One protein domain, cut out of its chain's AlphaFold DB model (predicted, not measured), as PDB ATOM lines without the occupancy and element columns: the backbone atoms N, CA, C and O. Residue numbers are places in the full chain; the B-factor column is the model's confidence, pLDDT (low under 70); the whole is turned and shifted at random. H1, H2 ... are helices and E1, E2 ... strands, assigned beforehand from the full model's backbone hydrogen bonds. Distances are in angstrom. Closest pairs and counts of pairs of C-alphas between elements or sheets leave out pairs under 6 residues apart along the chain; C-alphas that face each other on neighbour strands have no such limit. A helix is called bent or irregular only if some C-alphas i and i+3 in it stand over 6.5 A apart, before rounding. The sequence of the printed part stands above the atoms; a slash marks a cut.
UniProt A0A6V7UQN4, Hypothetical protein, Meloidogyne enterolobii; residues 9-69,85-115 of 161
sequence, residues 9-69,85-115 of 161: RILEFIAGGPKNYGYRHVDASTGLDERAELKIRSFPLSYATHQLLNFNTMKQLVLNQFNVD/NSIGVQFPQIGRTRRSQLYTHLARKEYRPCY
ATOM      1  N   ARG A   9     249.134 302.601 288.616       93.94
ATOM      2  CA  ARG A   9     249.530 301.198 288.750       93.94
ATOM      3  C   ARG A   9     248.581 300.333 287.934       93.94
ATOM      4  O   ARG A   9     247.368 300.428 288.096       93.94
ATOM      5  N   ILE A  10     249.141 299.478 287.085       94.81
ATOM      6  CA  ILE A  10     248.375 298.482 286.334       94.81
ATOM      7  C   ILE A  10     247.969 297.361 287.296       94.81
ATOM      8  O   ILE A  10     248.821 296.816 287.995       94.81
ATOM      9  N   LEU A  11     246.677 297.047 287.329       94.75
ATOM     10  CA  LEU A  11     246.105 295.929 288.079       94.75
ATOM     11  C   LEU A  11     245.951 294.692 287.200       94.75
ATOM     12  O   LEU A  11     246.237 293.581 287.630       94.75
ATOM     13  N   GLU A  12     245.509 294.896 285.962       95.06
ATOM     14  CA  GLU A  12     245.223 293.812 285.035       95.06
ATOM     15  C   GLU A  12     245.732 294.170 283.644       95.06
ATOM     16  O   GLU A  12     245.622 295.315 283.202       95.06
ATOM     17  N   PHE A  13     246.281 293.187 282.944       94.69
ATOM     18  CA  PHE A  13     246.775 293.339 281.586       94.69
ATOM     19  C   PHE A  13     246.252 292.194 280.726       94.69
ATOM     20  O   PHE A  13     246.379 291.028 281.090       94.69
ATOM     21  N   ILE A  14     245.700 292.539 279.567       93.31
ATOM     22  CA  ILE A  14     245.252 291.590 278.552       93.31
ATOM     23  C   ILE A  14     245.989 291.890 277.253       93.31
ATOM     24  O   ILE A  14     246.061 293.034 276.807       93.31
ATOM     25  N   ALA A  15     246.531 290.866 276.610       92.44
ATOM     26  CA  ALA A  15     247.110 290.996 275.280       92.44
ATOM     27  C   ALA A  15     246.328 290.108 274.334       92.44
ATOM     28  O   ALA A  15     246.306 288.907 274.547       92.44
ATOM     29  N   GLY A  16     245.742 290.689 273.287       87.75
ATOM     30  CA  GLY A  16     245.134 289.977 272.161       87.75
ATOM     31  C   GLY A  16     246.102 289.768 270.992       87.75
ATOM     32  O   GLY A  16     245.680 289.392 269.902       87.75
ATOM     33  N   GLY A  17     247.388 290.083 271.167       87.62
ATOM     34  CA  GLY A  17     248.425 289.923 270.151       87.62
ATOM     35  C   GLY A  17     249.387 291.111 270.055       87.62
ATOM     36  O   GLY A  17     249.300 292.076 270.824       87.62
ATOM     37  N   PRO A  18     250.318 291.093 269.085       86.88
ATOM     38  CA  PRO A  18     251.260 292.186 268.888       86.88
ATOM     39  C   PRO A  18     250.548 293.520 268.614       86.88
ATOM     40  O   PRO A  18     249.789 293.650 267.653       86.88
ATOM     41  N   LYS A  19     250.844 294.543 269.429       87.88
ATOM     42  CA  LYS A  19     250.257 295.902 269.337       87.88
ATOM     43  C   LYS A  19     248.724 295.924 269.481       87.88
ATOM     44  O   LYS A  19     248.053 296.773 268.884       87.88
ATOM     45  N   ASN A  20     248.193 294.967 270.237       92.62
ATOM     46  CA  ASN A  20     246.774 294.799 270.497       92.62
ATOM     47  C   ASN A  20     246.589 294.327 271.944       92.62
ATOM     48  O   ASN A  20     246.701 293.138 272.236       92.62
ATOM     49  N   TYR A  21     246.416 295.275 272.859       94.25
ATOM     50  CA  TYR A  21     246.368 294.998 274.291       94.25
ATOM     51  C   TYR A  21     245.469 295.987 275.023       94.25
ATOM     52  O   TYR A  21     245.213 297.090 274.543       94.25
ATOM     53  N   GLY A  22     245.008 295.578 276.195       95.19
ATOM     54  CA  GLY A  22     244.275 296.397 277.139       95.19
ATOM     55  C   GLY A  22     244.905 296.305 278.516       95.19
ATOM     56  O   GLY A  22     245.529 295.302 278.862       95.19
ATOM     57  N   TYR A  23     244.747 297.343 279.318       95.75
ATOM     58  CA  TYR A  23     245.153 297.298 280.715       95.75
ATOM     59  C   TYR A  23     244.172 298.072 281.576       95.75
ATOM     60  O   TYR A  23     243.610 299.090 281.164       95.75
ATOM     61  N   ARG A  24     243.995 297.568 282.791       96.38
ATOM     62  CA  ARG A  24     243.247 298.229 283.841       96.38
ATOM     63  C   ARG A  24     244.196 298.787 284.871       96.38
ATOM     64  O   ARG A  24     245.173 298.135 285.236       96.38
ATOM     65  N   HIS A  25     243.936 300.003 285.311       95.62
ATOM     66  CA  HIS A  25     244.846 300.741 286.161       95.62
ATOM     67  C   HIS A  25     244.089 301.611 287.154       95.62
ATOM     68  O   HIS A  25     242.948 301.998 286.916       95.62
ATOM     69  N   VAL A  26     244.745 301.883 288.274       97.00
ATOM     70  CA  VAL A  26     244.269 302.756 289.354       97.00
ATOM     71  C   VAL A  26     245.332 303.795 289.664       97.00
ATOM     72  O   VAL A  26     246.505 303.634 289.294       97.00
ATOM     73  N   ASP A  27     244.947 304.852 290.369       95.69
ATOM     74  CA  ASP A  27     245.914 305.764 290.962       95.69
ATOM     75  C   ASP A  27     246.896 305.000 291.868       95.69
ATOM     76  O   ASP A  27     246.500 304.184 292.705       95.69
ATOM     77  N   ALA A  28     248.196 305.224 291.672       93.00
ATOM     78  CA  ALA A  28     249.224 304.447 292.359       93.00
ATOM     79  C   ALA A  28     249.304 304.756 293.860       93.00
ATOM     80  O   ALA A  28     249.796 303.918 294.615       93.00
ATOM     81  N   SER A  29     248.853 305.941 294.280       93.94
ATOM     82  CA  SER A  29     248.946 306.401 295.666       93.94
ATOM     83  C   SER A  29     247.705 306.054 296.485       93.94
ATOM     84  O   SER A  29     247.829 305.612 297.622       93.94
ATOM     85  N   THR A  30     246.518 306.206 295.898       94.38
ATOM     86  CA  THR A  30     245.237 306.007 296.596       94.38
ATOM     87  C   THR A  30     244.609 304.644 296.323       94.38
ATOM     88  O   THR A  30     243.795 304.179 297.113       94.38
ATOM     89  N   GLY A  31     244.957 303.996 295.206       92.56
ATOM     90  CA  GLY A  31     244.287 302.779 294.746       92.56
ATOM     91  C   GLY A  31     242.859 303.002 294.232       92.56
ATOM     92  O   GLY A  31     242.181 302.026 293.926       92.56
ATOM     93  N   LEU A  32     242.411 304.257 294.131       92.88
ATOM     94  CA  LEU A  32     241.091 304.649 293.634       92.88
ATOM     95  C   LEU A  32     241.157 305.040 292.144       92.88
ATOM     96  O   LEU A  32     242.229 305.032 291.535       92.88
ATOM     97  N   ASP A  33     240.003 305.400 291.565       93.44
ATOM     98  CA  ASP A  33     239.862 305.833 290.160       93.44
ATOM     99  C   ASP A  33     240.293 304.747 289.156       93.44
ATOM    100  O   ASP A  33     241.222 304.915 288.361       93.44
ATOM    101  N   GLU A  34     239.609 303.601 289.221       95.31
ATOM    102  CA  GLU A  34     239.812 302.480 288.303       95.31
ATOM    103  C   GLU A  34     239.393 302.849 286.878       95.31
ATOM    104  O   GLU A  34     238.276 303.299 286.619       95.31
ATOM    105  N   ARG A  35     240.309 302.636 285.932       94.19
ATOM    106  CA  ARG A  35     240.097 302.893 284.508       94.19
ATOM    107  C   ARG A  35     240.635 301.750 283.676       94.19
ATOM    108  O   ARG A  35     241.616 301.102 284.035       94.19
ATOM    109  N   ALA A  36     240.016 301.544 282.522       94.81
ATOM    110  CA  ALA A  36     240.473 300.585 281.535       94.81
ATOM    111  C   ALA A  36     240.772 301.295 280.216       94.81
ATOM    112  O   ALA A  36     239.983 302.114 279.748       94.81
ATOM    113  N   GLU A  37     241.911 300.968 279.616       93.00
ATOM    114  CA  GLU A  37     242.334 301.516 278.331       93.00
ATOM    115  C   GLU A  37     242.665 300.389 277.359       93.00
ATOM    116  O   GLU A  37     243.183 299.338 277.745       93.00
ATOM    117  N   LEU A  38     242.379 300.630 276.080       94.38
ATOM    118  CA  LEU A  38     242.714 299.735 274.982       94.38
ATOM    119  C   LEU A  38     243.692 300.399 274.017       94.38
ATOM    120  O   LEU A  38     243.554 301.568 273.657       94.38
ATOM    121  N   LYS A  39     244.641 299.609 273.516       92.50
ATOM    122  CA  LYS A  39     245.569 299.987 272.451       92.50
ATOM    123  C   LYS A  39     245.499 298.973 271.321       92.50
ATOM    124  O   LYS A  39     246.004 297.859 271.430       92.50
ATOM    125  N   ILE A  40     244.888 299.388 270.210       91.62
ATOM    126  CA  ILE A  40     244.650 298.551 269.030       91.62
ATOM    127  C   ILE A  40     245.223 299.240 267.791       91.62
ATOM    128  O   ILE A  40     244.829 300.349 267.445       91.62
ATOM    129  N   ARG A  41     246.149 298.576 267.083       86.50
ATOM    130  CA  ARG A  41     246.847 299.170 265.922       86.50
ATOM    131  C   ARG A  41     246.193 298.905 264.554       86.50
ATOM    132  O   ARG A  41     246.759 299.260 263.527       86.50
ATOM    133  N   SER A  42     245.008 298.300 264.517       84.31
ATOM    134  CA  SER A  42     244.367 297.841 263.271       84.31
ATOM    135  C   SER A  42     243.297 298.768 262.691       84.31
ATOM    136  O   SER A  42     243.083 298.740 261.483       84.31
ATOM    137  N   PHE A  43     242.606 299.523 263.537       89.25
ATOM    138  CA  PHE A  43     241.497 300.407 263.183       89.25
ATOM    139  C   PHE A  43     241.352 301.484 264.264       89.25
ATOM    140  O   PHE A  43     241.841 301.280 265.380       89.25
ATOM    141  N   PRO A  44     240.718 302.626 263.957       90.12
ATOM    142  CA  PRO A  44     240.458 303.654 264.955       90.12
ATOM    143  C   PRO A  44     239.455 303.170 266.010       90.12
ATOM    144  O   PRO A  44     238.419 302.581 265.687       90.12
ATOM    145  N   LEU A  45     239.746 303.471 267.276       89.25
ATOM    146  CA  LEU A  45     238.817 303.306 268.393       89.25
ATOM    147  C   LEU A  45     237.872 304.510 268.450       89.25
ATOM    148  O   LEU A  45     238.058 305.429 269.242       89.25
ATOM    149  N   SER A  46     236.887 304.524 267.551       90.00
ATOM    150  CA  SER A  46     235.758 305.452 267.647       90.00
ATOM    151  C   SER A  46     234.876 305.093 268.848       90.00
ATOM    152  O   SER A  46     234.984 303.996 269.395       90.00
ATOM    153  N   TYR A  47     233.963 305.988 269.227       91.94
ATOM    154  CA  TYR A  47     232.993 305.715 270.289       91.94
ATOM    155  C   TYR A  47     232.187 304.431 270.023       91.94
ATOM    156  O   TYR A  47     232.138 303.551 270.877       91.94
ATOM    157  N   ALA A  48     231.653 304.275 268.806       88.50
ATOM    158  CA  ALA A  48     230.916 303.077 268.404       88.50
ATOM    159  C   ALA A  48     231.788 301.810 268.477       88.50
ATOM    160  O   ALA A  48     231.363 300.783 268.997       88.50
ATOM    161  N   THR A  49     233.043 301.889 268.022       88.44
ATOM    162  CA  THR A  49     233.981 300.765 268.137       88.44
ATOM    163  C   THR A  49     234.280 300.432 269.595       88.44
ATOM    164  O   THR A  49     234.388 299.259 269.924       88.44
ATOM    165  N   HIS A  50     234.400 301.432 270.468       90.69
ATOM    166  CA  HIS A  50     234.678 301.233 271.888       90.69
ATOM    167  C   HIS A  50     233.488 300.622 272.643       90.69
ATOM    168  O   HIS A  50     233.686 299.889 273.609       90.69
ATOM    169  N   GLN A  51     232.250 300.883 272.210       90.81
ATOM    170  CA  GLN A  51     231.067 300.211 272.759       90.81
ATOM    171  C   GLN A  51     231.096 298.703 272.471       90.81
ATOM    172  O   GLN A  51     230.816 297.907 273.362       90.81
ATOM    173  N   LEU A  52     231.502 298.315 271.257       89.25
ATOM    174  CA  LEU A  52     231.620 296.909 270.855       89.25
ATOM    175  C   LEU A  52     232.869 296.239 271.453       89.25
ATOM    176  O   LEU A  52     232.820 295.129 271.985       89.25
ATOM    177  N   LEU A  53     234.011 296.917 271.364       90.44
ATOM    178  CA  LEU A  53     235.319 296.428 271.775       90.44
ATOM    179  C   LEU A  53     235.865 297.299 272.907       90.44
ATOM    180  O   LEU A  53     236.529 298.308 272.671       90.44
ATOM    181  N   ASN A  54     235.593 296.869 274.134       93.19
ATOM    182  CA  ASN A  54     236.106 297.436 275.375       93.19
ATOM    183  C   ASN A  54     237.004 296.409 276.089       93.19
ATOM    184  O   ASN A  54     237.235 295.303 275.596       93.19
ATOM    185  N   PHE A  55     237.559 296.786 277.242       94.56
ATOM    186  CA  PHE A  55     238.456 295.914 278.004       94.56
ATOM    187  C   PHE A  55     237.828 294.552 278.322       94.56
ATOM    188  O   PHE A  55     238.470 293.522 278.131       94.56
ATOM    189  N   ASN A  56     236.565 294.538 278.751       93.06
ATOM    190  CA  ASN A  56     235.880 293.309 279.135       93.06
ATOM    191  C   ASN A  56     235.614 292.424 277.916       93.06
ATOM    192  O   ASN A  56     235.902 291.232 277.964       93.06
ATOM    193  N   THR A  57     235.149 292.994 276.802       91.88
ATOM    194  CA  THR A  57     234.896 292.197 275.593       91.88
ATOM    195  C   THR A  57     236.192 291.664 274.979       91.88
ATOM    196  O   THR A  57     236.232 290.511 274.558       91.88
ATOM    197  N   MET A  58     237.293 292.427 275.010       91.19
ATOM    198  CA  MET A  58     238.609 291.913 274.606       91.19
ATOM    199  C   MET A  58     239.090 290.784 275.525       91.19
ATOM    200  O   MET A  58     239.605 289.784 275.028       91.19
ATOM    201  N   LYS A  59     238.918 290.920 276.847       91.00
ATOM    202  CA  LYS A  59     239.284 289.879 277.816       91.00
ATOM    203  C   LYS A  59     238.539 288.578 277.524       91.00
ATOM    204  O   LYS A  59     239.181 287.540 277.418       91.00
ATOM    205  N   GLN A  60     237.224 288.652 277.324       88.62
ATOM    206  CA  GLN A  60     236.407 287.482 276.996       88.62
ATOM    207  C   GLN A  60     236.853 286.821 275.689       88.62
ATOM    208  O   GLN A  60     237.048 285.614 275.651       88.62
ATOM    209  N   LEU A  61     237.137 287.601 274.639       87.69
ATOM    210  CA  LEU A  61     237.667 287.044 273.389       87.69
ATOM    211  C   LEU A  61     238.993 286.296 273.578       87.69
ATOM    212  O   LEU A  61     239.202 285.255 272.960       87.69
ATOM    213  N   VAL A  62     239.897 286.833 274.401       86.88
ATOM    214  CA  VAL A  62     241.184 286.191 274.694       86.88
ATOM    215  C   VAL A  62     240.974 284.881 275.453       86.88
ATOM    216  O   VAL A  62     241.541 283.866 275.056       86.88
ATOM    217  N   LEU A  63     240.144 284.885 276.498       84.56
ATOM    218  CA  LEU A  63     239.857 283.689 277.296       84.56
ATOM    219  C   LEU A  63     239.178 282.597 276.453       84.56
ATOM    220  O   LEU A  63     239.645 281.458 276.443       84.56
ATOM    221  N   ASN A  64     238.174 282.971 275.653       81.25
ATOM    222  CA  ASN A  64     237.449 282.059 274.765       81.25
ATOM    223  C   ASN A  64     238.348 281.453 273.678       81.25
ATOM    224  O   ASN A  64     238.150 280.311 273.270       81.25
ATOM    225  N   GLN A  65     239.353 282.192 273.191       76.75
ATOM    226  CA  GLN A  65     240.246 281.686 272.149       76.75
ATOM    227  C   GLN A  65     241.186 280.583 272.643       76.75
ATOM    228  O   GLN A  65     241.527 279.688 271.870       76.75
ATOM    229  N   PHE A  66     241.620 280.649 273.899       67.38
ATOM    230  CA  PHE A  66     242.534 279.658 274.466       67.38
ATOM    231  C   PHE A  66     241.834 278.565 275.264       67.38
ATOM    232  O   PHE A  66     242.508 277.629 275.683       67.38
ATOM    233  N   ASN A  67     240.514 278.675 275.459       65.06
ATOM    234  CA  ASN A  67     239.730 277.751 276.276       65.06
ATOM    235  C   ASN A  67     240.405 277.500 277.637       65.06
ATOM    236  O   ASN A  67     240.520 276.356 278.076       65.06
ATOM    237  N   VAL A  68     240.941 278.569 278.247       55.41
ATOM    238  CA  VAL A  68     241.834 278.478 279.420       55.41
ATOM    239  C   VAL A  68     241.148 277.764 280.586       55.41
ATOM    240  O   VAL A  68     241.808 277.043 281.326       55.41
ATOM    241  N   ASP A  69     239.826 277.900 280.679       51.38
ATOM    242  CA  ASP A  69     239.008 277.350 281.759       51.38
ATOM    243  C   ASP A  69     238.293 276.031 281.377       51.38
ATOM    244  O   ASP A  69     237.498 275.508 282.155       51.38
ATOM    245  N   ASN A  85     234.456 283.665 267.966       73.25
ATOM    246  CA  ASN A  85     235.660 284.223 268.616       73.25
ATOM    247  C   ASN A  85     236.147 285.542 267.969       73.25
ATOM    248  O   ASN A  85     237.350 285.794 267.855       73.25
ATOM    249  N   SER A  86     235.231 286.376 267.470       83.06
ATOM    250  CA  SER A  86     235.562 287.613 266.770       83.06
ATOM    251  C   SER A  86     234.468 288.672 266.860       83.06
ATOM    252  O   SER A  86     233.289 288.351 266.944       83.06
ATOM    253  N   ILE A  87     234.858 289.944 266.762       87.19
ATOM    254  CA  ILE A  87     233.950 291.098 266.723       87.19
ATOM    255  C   ILE A  87     234.082 291.802 265.372       87.19
ATOM    256  O   ILE A  87     235.177 292.189 264.962       87.19
ATOM    257  N   GLY A  88     232.965 292.005 264.677       88.50
ATOM    258  CA  GLY A  88     232.923 292.791 263.446       88.50
ATOM    259  C   GLY A  88     232.969 294.292 263.734       88.50
ATOM    260  O   GLY A  88     232.073 294.830 264.370       88.50
ATOM    261  N   VAL A  89     233.986 294.983 263.222       89.56
ATOM    262  CA  VAL A  89     234.159 296.436 263.358       89.56
ATOM    263  C   VAL A  89     234.080 297.091 261.987       89.56
ATOM    264  O   VAL A  89     234.736 296.646 261.042       89.56
ATOM    265  N   GLN A  90     233.310 298.171 261.884       91.06
ATOM    266  CA  GLN A  90     233.275 299.030 260.703       91.06
ATOM    267  C   GLN A  90     233.995 300.345 260.988       91.06
ATOM    268  O   GLN A  90     233.833 300.927 262.058       91.06
ATOM    269  N   PHE A  91     234.813 300.814 260.048       90.94
ATOM    270  CA  PHE A  91     235.549 302.065 260.206       90.94
ATOM    271  C   PHE A  91     235.865 302.718 258.853       90.94
ATOM    272  O   PHE A  91     236.020 302.014 257.851       90.94
ATOM    273  N   PRO A  92     235.998 304.054 258.798       93.00
ATOM    274  CA  PRO A  92     236.448 304.740 257.594       93.00
ATOM    275  C   PRO A  92     237.900 304.362 257.284       93.00
ATOM    276  O   PRO A  92     238.780 304.498 258.138       93.00
ATOM    277  N   GLN A  93     238.165 303.916 256.060       93.44
ATOM    278  CA  GLN A  93     239.500 303.588 255.576       93.44
ATOM    279  C   GLN A  93     239.835 304.408 254.331       93.44
ATOM    280  O   GLN A  93     239.034 304.534 253.401       93.44
ATOM    281  N   ILE A  94     241.057 304.937 254.299       94.06
ATOM    282  CA  ILE A  94     241.597 305.609 253.119       94.06
ATOM    283  C   ILE A  94     242.091 304.539 252.144       94.06
ATOM    284  O   ILE A  94     242.972 303.739 252.467       94.06
ATOM    285  N   GLY A  95     241.496 304.523 250.956       92.94
ATOM    286  CA  GLY A  95     241.923 303.736 249.806       92.94
ATOM    287  C   GLY A  95     242.637 304.601 248.769       92.94
ATOM    288  O   GLY A  95     242.613 305.833 248.828       92.94
ATOM    289  N   ARG A  96     243.272 303.944 247.794       96.31
ATOM    290  CA  ARG A  96     243.923 304.604 246.659       96.31
ATOM    291  C   ARG A  96     243.568 303.884 245.365       96.31
ATOM    292  O   ARG A  96     243.668 302.661 245.287       96.31
ATOM    293  N   THR A  97     243.166 304.635 244.346       94.62
ATOM    294  CA  THR A  97     242.919 304.078 243.010       94.62
ATOM    295  C   THR A  97     244.238 303.755 242.301       94.62
ATOM    296  O   THR A  97     245.310 304.211 242.703       94.62
ATOM    297  N   ARG A  98     244.183 303.016 241.180       93.62
ATOM    298  CA  ARG A  98     245.369 302.784 240.326       93.62
ATOM    299  C   ARG A  98     245.998 304.085 239.817       93.62
ATOM    300  O   ARG A  98     247.207 304.150 239.643       93.62
ATOM    301  N   ARG A  99     245.186 305.128 239.622       95.12
ATOM    302  CA  ARG A  99     245.627 306.476 239.225       95.12
ATOM    303  C   ARG A  99     246.045 307.336 240.414       95.12
ATOM    304  O   ARG A  99     246.115 308.551 240.302       95.12
ATOM    305  N   SER A 100     246.319 306.714 241.556       93.31
ATOM    306  CA  SER A 100     246.822 307.380 242.749       93.31
ATOM    307  C   SER A 100     245.866 308.339 243.462       93.31
ATOM    308  O   SER A 100     246.301 308.998 244.403       93.31
ATOM    309  N   GLN A 101     244.587 308.384 243.088       95.62
ATOM    310  CA  GLN A 101     243.592 309.232 243.748       95.62
ATOM    311  C   GLN A 101     243.168 308.617 245.084       95.62
ATOM    312  O   GLN A 101     242.937 307.407 245.163       95.62
ATOM    313  N   LEU A 102     243.075 309.448 246.121       96.81
ATOM    314  CA  LEU A 102     242.628 309.041 247.450       96.81
ATOM    315  C   LEU A 102     241.105 309.091 247.533       96.81
ATOM    316  O   LEU A 102     240.482 310.012 247.010       96.81
ATOM    317  N   TYR A 103     240.518 308.118 248.217       95.25
ATOM    318  CA  TYR A 103     239.102 308.125 248.564       95.25
ATOM    319  C   TYR A 103     238.899 307.460 249.922       95.25
ATOM    320  O   TYR A 103     239.649 306.559 250.309       95.25
ATOM    321  N   THR A 104     237.871 307.888 250.642       96.12
ATOM    322  CA  THR A 104     237.462 307.254 251.895       96.12
ATOM    323  C   THR A 104     236.321 306.297 251.600       96.12
ATOM    324  O   THR A 104     235.382 306.644 250.891       96.12
ATOM    325  N   HIS A 105     236.397 305.087 252.137       93.69
ATOM    326  CA  HIS A 105     235.322 304.104 252.062       93.69
ATOM    327  C   HIS A 105     235.124 303.458 253.428       93.69
ATOM    328  O   HIS A 105     236.019 303.483 254.276       93.69
ATOM    329  N   LEU A 106     233.945 302.889 253.651       93.94
ATOM    330  CA  LEU A 106     233.668 302.143 254.868       93.94
ATOM    331  C   LEU A 106     234.284 300.746 254.743       93.94
ATOM    332  O   LEU A 106     233.889 299.961 253.882       93.94
ATOM    333  N   ALA A 107     235.267 300.447 255.585       91.56
ATOM    334  CA  ALA A 107     235.876 299.129 255.679       91.56
ATOM    335  C   ALA A 107     235.249 298.334 256.824       91.56
ATOM    336  O   ALA A 107     234.843 298.897 257.841       91.56
ATOM    337  N   ARG A 108     235.219 297.009 256.672       90.69
ATOM    338  CA  ARG A 108     234.822 296.065 257.719       90.69
ATOM    339  C   ARG A 108     236.008 295.176 258.066       90.69
ATOM    340  O   ARG A 108     236.683 294.666 257.172       90.69
ATOM    341  N   LYS A 109     236.250 294.965 259.357       87.06
ATOM    342  CA  LYS A 109     237.261 294.033 259.860       87.06
ATOM    343  C   LYS A 109     236.682 293.165 260.960       87.06
ATOM    344  O   LYS A 109     236.032 293.666 261.867       87.06
ATOM    345  N   GLU A 110     236.984 291.880 260.903       88.31
ATOM    346  CA  GLU A 110     236.737 290.959 262.007       88.31
ATOM    347  C   GLU A 110     237.945 290.996 262.941       88.31
ATOM    348  O   GLU A 110     239.060 290.595 262.591       88.31
ATOM    349  N   TYR A 111     237.744 291.583 264.113       88.44
ATOM    350  CA  TYR A 111     238.711 291.585 265.192       88.44
ATOM    351  C   TYR A 111     238.708 290.220 265.873       88.44
ATOM    352  O   TYR A 111     237.666 289.777 266.336       88.44
ATOM    353  N   ARG A 112     239.880 289.598 265.995       87.19
ATOM    354  CA  ARG A 112     240.111 288.408 266.820       87.19
ATOM    355  C   ARG A 112     241.506 288.470 267.443       87.19
ATOM    356  O   ARG A 112     242.398 289.056 266.808       87.19
ATOM    357  N   PRO A 113     241.722 287.880 268.628       86.25
ATOM    358  CA  PRO A 113     243.065 287.707 269.156       86.25
ATOM    359  C   PRO A 113     243.960 286.926 268.173       86.25
ATOM    360  O   PRO A 113     243.551 285.960 267.528       86.25
ATOM    361  N   CYS A 114     245.194 287.385 267.987       80.62
ATOM    362  CA  CYS A 114     246.142 286.798 267.045       80.62
ATOM    363  C   CYS A 114     247.567 286.943 267.582       80.62
ATOM    364  O   CYS A 114     248.144 288.031 267.562       80.62
ATOM    365  N   TYR A 115     248.130 285.836 268.056       75.81
ATOM    366  CA  TYR A 115     249.478 285.781 268.634       75.81
ATOM    367  C   TYR A 115     250.525 285.354 267.610       75.81
ATOM    368  O   TYR A 115     251.706 285.669 267.746       75.81
TER     369      TYR A 115
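What this domain is: This is residues 9 to 69 and 85 to 115 of the 161 residues of the protein "Hypothetical protein" of Meloidogyne enterolobii (UniProt A0A6V7UQN4). Two separate antiparallel sheets follow each other along the length of this domain: a three-stranded sheet, E1 E2 E3, with helix H2 over one face, and a long bent hairpin, E4 E5, that reaches away from it as an arm. The short helix H1 lies near the middle of the length and meets E4. The printed part has 92 residues, with named elements in the order E1 E2 E3 H1 H2 E4 E5; the sheet orders are E1 - E2 - E3 and E4 - E5, and the class is mixed, helices and strands. The whole is loose, with a radius of gyration of the C-alphas of 16.2 A, and elongated, spanning 56 by 32 by 21 A.

Where its parts are: Find C-alpha 9 at (249.530, 301.198, 288.750); from there E1, residues 9 to 17, runs 21.8 A and bends by 62 degrees at residue 12. E2, residues 20 to 27, runs 23.2 A, and E3, residues 35 to 40, runs 16.7 A. Next come H1, residues 47 to 52, 8.9 A, and H2, residues 55 to 66, 17.1 A. After the cut, look for C-alpha 87 at (233.950, 291.098, 266.723), where E4, residues 87 to 96, begins; it runs 26.2 A and bends by 59 degrees at residue 92. E5, residues 102 to 111, runs 25.2 A, bends by 57 degrees at residue 105 and ends at C-alpha 111, (238.711, 291.585, 265.192).

How they stand to each other: Begin with E1 E2 E3, a meander, each strand the antiparallel neighbour of the one before; E1 and E2, like E2 and E3, form a hairpin. Look for N 14 and O 22, 2.9 A apart, between E1 and E2, and for N 23 and O 37, 3.0 A apart, between E2 and E3. This sheet is twisted, its C-alphas lying up to 4.3 A off the best plane. H2 is on one face, making two layers, helix over sheet, at a height over the sheet of 9.1 A. It lies over E1 and E2, slantwise to the strands, at 51 degrees to E1 on the local plane; its closest C-alphas to E1 are Val 62 and Gly 16, 6.0 A. H1 is not on this sheet; H1 and H2 meet only through their link. The closest C-alphas of H1 and E4 are Thr 49 and Val 89, 6.5 A apart. E4 and E5 form an antiparallel hairpin at 157 degrees, with N 91 and O 107 2.9 A apart, within hydrogen-bond range. E3 and E4 are apart, as are E3 and E5. In H1 and H2 every O i to N i+4 pair is within hydrogen-bond range.

The domain as a whole: The C-alphas farthest apart are those of Thr 30 and Arg 99, 57.4 A. Residues 70 to 84 are not printed, and C-alphas 69 and 85 are 15.2 A apart across the cut. Of the links printed whole, no link is long. The mean pLDDT of the printed part is 89.6; look at residues 66 to 69 for values under 70.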